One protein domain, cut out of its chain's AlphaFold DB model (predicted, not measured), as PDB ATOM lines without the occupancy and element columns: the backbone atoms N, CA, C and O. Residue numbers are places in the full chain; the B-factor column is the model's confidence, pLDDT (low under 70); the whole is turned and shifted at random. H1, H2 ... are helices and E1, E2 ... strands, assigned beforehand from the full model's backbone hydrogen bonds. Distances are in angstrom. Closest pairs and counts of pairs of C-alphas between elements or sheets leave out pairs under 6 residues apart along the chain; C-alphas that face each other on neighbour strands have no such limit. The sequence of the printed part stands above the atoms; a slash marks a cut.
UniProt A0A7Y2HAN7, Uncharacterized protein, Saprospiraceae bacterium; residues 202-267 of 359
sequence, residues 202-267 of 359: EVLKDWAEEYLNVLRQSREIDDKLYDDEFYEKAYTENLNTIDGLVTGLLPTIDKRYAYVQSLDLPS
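What this domain is: This is residues 202 to 267 of the 359 residues of an uncharacterized protein of Saprospiraceae bacterium (UniProt A0A7Y2HAN7). H1 lies side by side with a broken rod of H2 and H3, set nearly end to end; between those two the chain loops out into a small E1-E2 hairpin, on the side away from H1. Residues 258 to 267 stick out. The printed part has 66 residues, with three named helices and two antiparallel strands in the order H1, H2, E1, E2, H3, mostly helix. It is loose, radius of gyration of the C-alphas 14.6 A, spanning 48 by 25 by 14 A.

How they stand to each other: H1, residues 202 to 218, touches H3, residues 249 to 262, with residues 204 to 208 alone; the closest C-alphas, of Lys 205 and Leu 250, are 6.6 A apart. They run opposite ways at a shallow tilt of 10 degrees. H1 and H2, residues 228 to 234, are near each other, with 8 pairs of C-alphas within 10 A. H2 and H3 are close but not clearly touching, the closest C-alphas, of Ala 234 and Leu 249, 6.5 A apart. E1, residues 239 to 241, and E2, residues 244 to 246, form a hairpin; N 239 and O 246 are within hydrogen-bond range at 2.9 A. Every O i to N i+4 pair is within range in H1, H2 and H3.

Where its parts are: H1 runs 24.7 A from C-alpha 202 at (161.848, 150.013, 196.313). H3 runs 20.0 A to C-alpha 262 at (170.223, 136.123, 191.512).

The domain as a whole: The farthest C-alphas, of Ile 221 and Pro 266, are 48.3 A apart. The printed part has no cut and no long link. The pLDDT is under 70 at residues 219 to 223 and 266 to 267.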
ATOM      1  N   GLU A 202     162.430 148.944 195.490       97.31
ATOM      2  CA  GLU A 202     161.848 150.013 196.313       97.31
ATOM      3  C   GLU A 202     161.747 151.329 195.529       97.31
ATOM      4  O   GLU A 202     160.661 151.884 195.434       97.31
ATOM      5  N   VAL A 203     162.826 151.744 194.855       95.94
ATOM      6  CA  VAL A 203     162.837 152.960 194.020       95.94
ATOM      7  C   VAL A 203     161.781 152.897 192.913       95.94
ATOM      8  O   VAL A 203     161.034 153.852 192.718       95.94
ATOM      9  N   LEU A 204     161.699 151.777 192.188       95.56
ATOM     10  CA  LEU A 204     160.729 151.631 191.098       95.56
ATOM     11  C   LEU A 204     159.282 151.599 191.608       95.56
ATOM     12  O   LEU A 204     158.397 152.151 190.956       95.56
ATOM     13  N   LYS A 205     159.030 150.983 192.768       96.00
ATOM     14  CA  LYS A 205     157.695 150.957 193.383       96.00
ATOM     15  C   LYS A 205     157.287 152.321 193.932       96.00
ATOM     16  O   LYS A 205     156.129 152.689 193.778       96.00
ATOM     17  N   ASP A 206     158.220 153.084 194.496       96.06
ATOM     18  CA  ASP A 206     157.963 154.459 194.933       96.06
ATOM     19  C   ASP A 206     157.529 155.339 193.752       96.06
ATOM     20  O   ASP A 206     156.536 156.061 193.848       96.06
ATOM     21  N   TRP A 207     158.213 155.226 192.607       94.62
ATOM     22  CA  TRP A 207     157.803 155.911 191.377       94.62
ATOM     23  C   TRP A 207     156.426 155.452 190.902       94.62
ATOM     24  O   TRP A 207     155.574 156.278 190.578       94.62
ATOM     25  N   ALA A 208     156.186 154.140 190.872       93.12
ATOM     26  CA  ALA A 208     154.911 153.585 190.441       93.12
ATOM     27  C   ALA A 208     153.740 154.092 191.310       93.12
ATOM     28  O   ALA A 208     152.693 154.465 190.776       93.12
ATOM     29  N   GLU A 209     153.935 154.186 192.627       93.31
ATOM     30  CA  GLU A 209     152.949 154.729 193.565       93.31
ATOM     31  C   GLU A 209     152.729 156.232 193.353       93.31
ATOM     32  O   GLU A 209     151.594 156.710 193.406       93.31
ATOM     33  N   GLU A 210     153.792 156.995 193.087       92.50
ATOM     34  CA  GLU A 210     153.694 158.422 192.768       92.50
ATOM     35  C   GLU A 210     152.817 158.650 191.527       92.50
ATOM     36  O   GLU A 210     151.847 159.414 191.587       92.50
ATOM     37  N   TYR A 211     153.080 157.926 190.433       89.12
ATOM     38  CA  TYR A 211     152.277 158.016 189.212       89.12
ATOM     39  C   TYR A 211     150.838 157.536 189.420       89.12
ATOM     40  O   TYR A 211     149.900 158.192 188.958       89.12
ATOM     41  N   LEU A 212     150.628 156.446 190.164       87.94
ATOM     42  CA  LEU A 212     149.285 155.962 190.481       87.94
ATOM     43  C   LEU A 212     148.486 156.995 191.288       87.94
ATOM     44  O   LEU A 212     147.293 157.179 191.046       87.94
ATOM     45  N   ASN A 213     149.132 157.722 192.201       88.94
ATOM     46  CA  ASN A 213     148.489 158.787 192.967       88.94
ATOM     47  C   ASN A 213     148.136 160.009 192.112       88.94
ATOM     48  O   ASN A 213     147.060 160.582 192.306       88.94
ATOM     49  N   VAL A 214     148.974 160.374 191.136       86.75
ATOM     50  CA  VAL A 214     148.626 161.396 190.133       86.75
ATOM     51  C   VAL A 214     147.404 160.954 189.325       86.75
ATOM     52  O   VAL A 214     146.456 161.730 189.186       86.75
ATOM     53  N   LEU A 215     147.380 159.697 188.864       83.12
ATOM     54  CA  LEU A 215     146.223 159.137 188.169       83.12
ATOM     55  C   LEU A 215     144.982 159.226 189.059       83.12
ATOM     56  O   LEU A 215     144.005 159.841 188.649       83.12
ATOM     57  N   ARG A 216     145.025 158.713 190.297       85.25
ATOM     58  CA  ARG A 216     143.901 158.739 191.257       85.25
ATOM     59  C   ARG A 216     143.276 160.122 191.428       85.25
ATOM     60  O   ARG A 216     142.056 160.239 191.416       85.25
ATOM     61  N   GLN A 217     144.097 161.166 191.522       80.56
ATOM     62  CA  GLN A 217     143.629 162.549 191.686       80.56
ATOM     63  C   GLN A 217     142.923 163.118 190.446       80.56
ATOM     64  O   GLN A 217     142.205 164.109 190.553       80.56
ATOM     65  N   SER A 218     143.112 162.507 189.278       74.44
ATOM     66  CA  SER A 218     142.551 162.966 188.002       74.44
ATOM     67  C   SER A 218     141.330 162.178 187.518       74.44
ATOM     68  O   SER A 218     140.701 162.558 186.530       74.44
ATOM     69  N   ARG A 219     140.984 161.081 188.209       69.31
ATOM     70  CA  ARG A 219     140.049 160.057 187.717       69.31
ATOM     71  C   ARG A 219     138.612 160.536 187.525       69.31
ATOM     72  O   ARG A 219     137.896 159.927 186.742       69.31
ATOM     73  N   GLU A 220     138.174 161.613 188.161       64.75
ATOM     74  CA  GLU A 220     136.781 162.062 188.014       64.75
ATOM     75  C   GLU A 220     136.472 162.730 186.659       64.75
ATOM     76  O   GLU A 220     135.314 163.049 186.400       64.75
ATOM     77  N   ILE A 221     137.477 162.980 185.805       64.19
ATOM     78  CA  ILE A 221     137.329 163.929 184.687       64.19
ATOM     79  C   ILE A 221     137.908 163.404 183.353       64.19
ATOM     80  O   ILE A 221     137.840 164.100 182.350       64.19
ATOM     81  N   ASP A 222     138.471 162.195 183.307       66.94
ATOM     82  CA  ASP A 222     139.164 161.678 182.113       66.94
ATOM     83  C   ASP A 222     138.297 160.699 181.294       66.94
ATOM     84  O   ASP A 222     137.602 159.861 181.876       66.94
ATOM     85  N   ASP A 223     138.353 160.796 179.962       69.56
ATOM     86  CA  ASP A 223     137.788 159.805 179.036       69.56
ATOM     87  C   ASP A 223     138.806 158.670 178.887       69.56
ATOM     88  O   ASP A 223     139.782 158.761 178.140       69.56
ATOM     89  N   LYS A 224     138.636 157.630 179.704       73.69
ATOM     90  CA  LYS A 224     139.652 156.592 179.896       73.69
ATOM     91  C   LYS A 224     139.393 155.383 179.014       73.69
ATOM     92  O   LYS A 224     138.258 154.941 178.857       73.69
ATOM     93  N   LEU A 225     140.485 154.772 178.558       77.50
ATOM     94  CA  LEU A 225     140.445 153.479 177.872       77.50
ATOM     95  C   LEU A 225     139.951 152.346 178.792       77.50
ATOM     96  O   LEU A 225     139.249 151.448 178.331       77.50
ATOM     97  N   TYR A 226     140.295 152.405 180.082       81.75
ATOM     98  CA  TYR A 226     139.889 151.437 181.104       81.75
ATOM     99  C   TYR A 226     139.222 152.123 182.300       81.75
ATOM    100  O   TYR A 226     139.442 153.307 182.557       81.75
ATOM    101  N   ASP A 227     138.405 151.383 183.050       84.88
ATOM    102  CA  ASP A 227     137.775 151.905 184.262       84.88
ATOM    103  C   ASP A 227     138.762 152.027 185.442       84.88
ATOM    104  O   ASP A 227     139.913 151.590 185.400       84.88
ATOM    105  N   ASP A 228     138.316 152.665 186.525       83.50
ATOM    106  CA  ASP A 228     139.167 152.901 187.694       83.50
ATOM    107  C   ASP A 228     139.574 151.622 188.421       83.50
ATOM    108  O   ASP A 228     140.673 151.553 188.977       83.50
ATOM    109  N   GLU A 229     138.704 150.615 188.414       88.50
ATOM    110  CA  GLU A 229     138.993 149.326 189.030       88.50
ATOM    111  C   GLU A 229     140.120 148.618 188.274       88.50
ATOM    112  O   GLU A 229     141.020 148.066 188.906       88.50
ATOM    113  N   PHE A 230     140.132 148.707 186.942       88.56
ATOM    114  CA  PHE A 230     141.204 148.188 186.106       88.56
ATOM    115  C   PHE A 230     142.553 148.811 186.472       88.56
ATOM    116  O   PHE A 230     143.501 148.074 186.725       88.56
ATOM    117  N   TYR A 231     142.659 150.141 186.563       85.38
ATOM    118  CA  TYR A 231     143.935 150.794 186.898       85.38
ATOM    119  C   TYR A 231     144.442 150.445 188.301       85.38
ATOM    120  O   TYR A 231     145.648 150.310 188.499       85.38
ATOM    121  N   GLU A 232     143.546 150.296 189.281       89.56
ATOM    122  CA  GLU A 232     143.942 149.835 190.619       89.56
ATOM    123  C   GLU A 232     144.411 148.378 190.590       89.56
ATOM    124  O   GLU A 232     145.440 148.053 191.179       89.56
ATOM    125  N   LYS A 233     143.699 147.503 189.872       92.75
ATOM    126  CA  LYS A 233     144.080 146.093 189.754       92.75
ATOM    127  C   LYS A 233     145.367 145.901 188.967       92.75
ATOM    128  O   LYS A 233     146.188 145.104 189.397       92.75
ATOM    129  N   ALA A 234     145.599 146.652 187.890       90.44
ATOM    130  CA  ALA A 234     146.805 146.560 187.055       90.44
ATOM    131  C   ALA A 234     148.090 146.799 187.864       90.44
ATOM    132  O   ALA A 234     149.179 146.355 187.501       90.44
ATOM    133  N   TYR A 235     147.968 147.482 189.001       91.56
ATOM    134  CA  TYR A 235     149.070 147.697 189.918       91.56
ATOM    135  C   TYR A 235     149.547 146.405 190.603       91.56
ATOM    136  O   TYR A 235     150.739 146.248 190.870       91.56
ATOM    137  N   THR A 236     148.647 145.454 190.865       93.12
ATOM    138  CA  THR A 236     148.928 144.251 191.672       93.12
ATOM    139  C   THR A 236     148.568 142.926 191.007       93.12
ATOM    140  O   THR A 236     149.034 141.882 191.456       93.12
ATOM    141  N   GLU A 237     147.751 142.942 189.961       92.62
ATOM    142  CA  GLU A 237     147.152 141.773 189.320       92.62
ATOM    143  C   GLU A 237     147.481 141.748 187.827       92.62
ATOM    144  O   GLU A 237     147.592 142.788 187.181       92.62
ATOM    145  N   ASN A 238     147.607 140.542 187.272       90.44
ATOM    146  CA  ASN A 238     147.681 140.364 185.825       90.44
ATOM    147  C   ASN A 238     146.283 140.555 185.230       90.44
ATOM    148  O   ASN A 238     145.313 140.011 185.762       90.44
ATOM    149  N   LEU A 239     146.179 141.287 184.123       88.44
ATOM    150  CA  LEU A 239     144.903 141.648 183.509       88.44
ATOM    151  C   LEU A 239     144.922 141.434 181.998       88.44
ATOM    152  O   LEU A 239     145.914 141.700 181.328       88.44
ATOM    153  N   ASN A 240     143.788 141.006 181.449       84.69
ATOM    154  CA  ASN A 240     143.592 140.972 180.004       84.69
ATOM    155  C   ASN A 240     143.201 142.362 179.496       84.69
ATOM    156  O   ASN A 240     142.281 142.988 180.024       84.69
ATOM    157  N   THR A 241     143.884 142.811 178.450       80.88
ATOM    158  CA  THR A 241     143.615 144.049 177.712       80.88
ATOM    159  C   THR A 241     143.083 143.733 176.319       80.88
ATOM    160  O   THR A 241     143.019 142.570 175.917       80.88
ATOM    161  N   ILE A 242     142.722 144.767 175.559       76.19
ATOM    162  CA  ILE A 242     142.389 144.604 174.136       76.19
ATOM    163  C   ILE A 242     143.587 144.119 173.300       76.19
ATOM    164  O   ILE A 242     143.374 143.488 172.268       76.19
ATOM    165  N   ASP A 243     144.812 144.357 173.779       71.56
ATOM    166  CA  ASP A 243     146.068 144.078 173.076       71.56
ATOM    167  C   ASP A 243     146.820 142.855 173.644       71.56
ATOM    168  O   ASP A 243     147.900 142.513 173.165       71.56
ATOM    169  N   GLY A 244     146.256 142.173 174.650       77.50
ATOM    170  CA  GLY A 244     146.838 140.973 175.266       77.50
ATOM    171  C   GLY A 244     146.905 141.010 176.795       77.50
ATOM    172  O   GLY A 244     146.322 141.873 177.452       77.50
ATOM    173  N   LEU A 245     147.606 140.042 177.381       84.25
ATOM    174  CA  LEU A 245     147.782 139.931 178.828       84.25
ATOM    175  C   LEU A 245     148.890 140.885 179.301       84.25
ATOM    176  O   LEU A 245     150.021 140.816 178.823       84.25
ATOM    177  N   VAL A 246     148.576 141.746 180.267       87.19
ATOM    178  CA  VAL A 246     149.555 142.577 180.984       87.19
ATOM    179  C   VAL A 246     149.764 142.044 182.393       87.19
ATOM    180  O   VAL A 246     148.843 141.488 183.002       87.19
ATOM    181  N   THR A 247     150.972 142.188 182.931       91.00
ATOM    182  CA  THR A 247     151.284 141.706 184.280       91.00
ATOM    183  C   THR A 247     151.109 142.791 185.331       91.00
ATOM    184  O   THR A 247     151.284 143.977 185.066       91.00
ATOM    185  N   GLY A 248     150.792 142.379 186.560       92.38
ATOM    186  CA  GLY A 248     150.695 143.304 187.683       92.38
ATOM    187  C   GLY A 248     152.028 144.017 187.908       92.38
ATOM    188  O   GLY A 248     153.064 143.356 188.053       92.38
ATOM    189  N   LEU A 249     152.016 145.349 187.960       94.25
ATOM    190  CA  LEU A 249     153.240 146.157 187.990       94.25
ATOM    191  C   LEU A 249     154.136 145.839 189.202       94.25
ATOM    192  O   LEU A 249     155.326 145.566 189.036       94.25
ATOM    193  N   LEU A 250     153.576 145.803 190.419       95.31
ATOM    194  CA  LEU A 250     154.351 145.536 191.637       95.31
ATOM    195  C   LEU A 250     154.959 144.121 191.665       95.31
ATOM    196  O   LEU A 250     156.175 144.019 191.866       95.31
ATOM    197  N   PRO A 251     154.195 143.030 191.423       94.94
ATOM    198  CA  PRO A 251     154.780 141.696 191.310       94.94
ATOM    199  C   PRO A 251     155.869 141.600 190.240       94.94
ATOM    200  O   PRO A 251     156.850 140.885 190.440       94.94
ATOM    201  N   THR A 252     155.710 142.312 189.121       95.44
ATOM    202  CA  THR A 252     156.682 142.316 188.021       95.44
ATOM    203  C   THR A 252     157.990 142.972 188.447       95.44
ATOM    204  O   THR A 252     159.052 142.374 188.271       95.44
ATOM    205  N   ILE A 253     157.926 144.145 189.088       96.62
ATOM    206  CA  ILE A 253     159.103 144.832 189.640       96.62
ATOM    207  C   ILE A 253     159.822 143.942 190.663       96.62
ATOM    208  O   ILE A 253     161.035 143.750 190.568       96.62
ATOM    209  N   ASP A 254     159.086 143.365 191.618       96.56
ATOM    210  CA  ASP A 254     159.675 142.542 192.679       96.56
ATOM    211  C   ASP A 254     160.346 141.281 192.119       96.56
ATOM    212  O   ASP A 254     161.497 140.983 192.455       96.56
ATOM    213  N   LYS A 255     159.658 140.551 191.231       96.06
ATOM    214  CA  LYS A 255     160.205 139.342 190.603       96.06
ATOM    215  C   LYS A 255     161.389 139.660 189.698       96.06
ATOM    216  O   LYS A 255     162.396 138.956 189.775       96.06
ATOM    217  N   ARG A 256     161.321 140.732 188.900       95.75
ATOM    218  CA  ARG A 256     162.437 141.154 188.046       95.75
ATOM    219  C   ARG A 256     163.666 141.488 188.874       95.75
ATOM    220  O   ARG A 256     164.745 140.964 188.605       95.75
ATOM    221  N   TYR A 257     163.505 142.317 189.900       95.25
ATOM    222  CA  TYR A 257     164.605 142.695 190.777       95.25
ATOM    223  C   TYR A 257     165.222 141.475 191.474       95.25
ATOM    224  O   TYR A 257     166.443 141.325 191.484       95.25
ATOM    225  N   ALA A 258     164.394 140.567 192.006       94.56
ATOM    226  CA  ALA A 258     164.861 139.340 192.649       94.56
ATOM    227  C   ALA A 258     165.611 138.413 191.679       94.56
ATOM    228  O   ALA A 258     166.679 137.897 192.017       94.56
ATOM    229  N   TYR A 259     165.083 138.231 190.469       94.50
ATOM    230  CA  TYR A 259     165.733 137.452 189.424       94.50
ATOM    231  C   TYR A 259     167.095 138.047 189.063       94.50
ATOM    232  O   TYR A 259     168.103 137.345 189.072       94.50
ATOM    233  N   VAL A 260     167.157 139.354 188.832       91.38
ATOM    234  CA  VAL A 260     168.403 140.020 188.465       91.38
ATOM    235  C   VAL A 260     169.441 139.972 189.594       91.38
ATOM    236  O   VAL A 260     170.618 139.731 189.335       91.38
ATOM    237  N   GLN A 261     169.021 140.122 190.852       88.69
ATOM    238  CA  GLN A 261     169.888 139.929 192.023       88.69
ATOM    239  C   GLN A 261     170.454 138.504 192.124       88.69
ATOM    240  O   GLN A 261     171.505 138.303 192.733       88.69
ATOM    241  N   SER A 262     169.765 137.514 191.547       90.50
ATOM    242  CA  SER A 262     170.223 136.123 191.512       90.50
ATOM    243  C   SER A 262     171.279 135.850 190.435       90.50
ATOM    244  O   SER A 262     171.982 134.841 190.520       90.50
ATOM    245  N   LEU A 263     171.417 136.742 189.447       87.94
ATOM    246  CA  LEU A 263     172.422 136.624 188.393       87.94
ATOM    247  C   LEU A 263     173.829 136.859 188.963       87.94
ATOM    248  O   LEU A 263     174.036 137.700 189.840       87.94
ATOM    249  N   ASP A 264     174.824 136.153 188.420       81.38
ATOM    250  CA  ASP A 264     176.240 136.339 188.773       81.38
ATOM    251  C   ASP A 264     176.811 137.606 188.112       81.38
ATOM    252  O   ASP A 264     177.636 137.571 187.199       81.38
ATOM    253  N   LEU A 265     176.302 138.761 188.542       77.50
ATOM    254  CA  LEU A 265     176.732 140.068 188.068       77.50
ATOM    255  C   LEU A 265     178.007 140.523 188.797       77.50
ATOM    256  O   LEU A 265     178.200 140.229 189.980       77.50
ATOM    257  N   PRO A 266     178.858 141.350 188.162       65.94
ATOM    258  CA  PRO A 266     180.127 141.830 188.730       65.94
ATOM    259  C   PRO A 266     179.990 142.801 189.935       65.94
ATOM    260  O   PRO A 266     180.967 143.453 190.327       65.94
ATOM    261  N   SER A 267     178.808 142.889 190.557       56.19
ATOM    262  CA  SER A 267     178.368 143.888 191.546       56.19
ATOM    263  C   SER A 267     179.309 144.077 192.745       56.19
ATOM    264  O   SER A 267     179.458 145.184 193.254       56.19
TER     265      SER A 267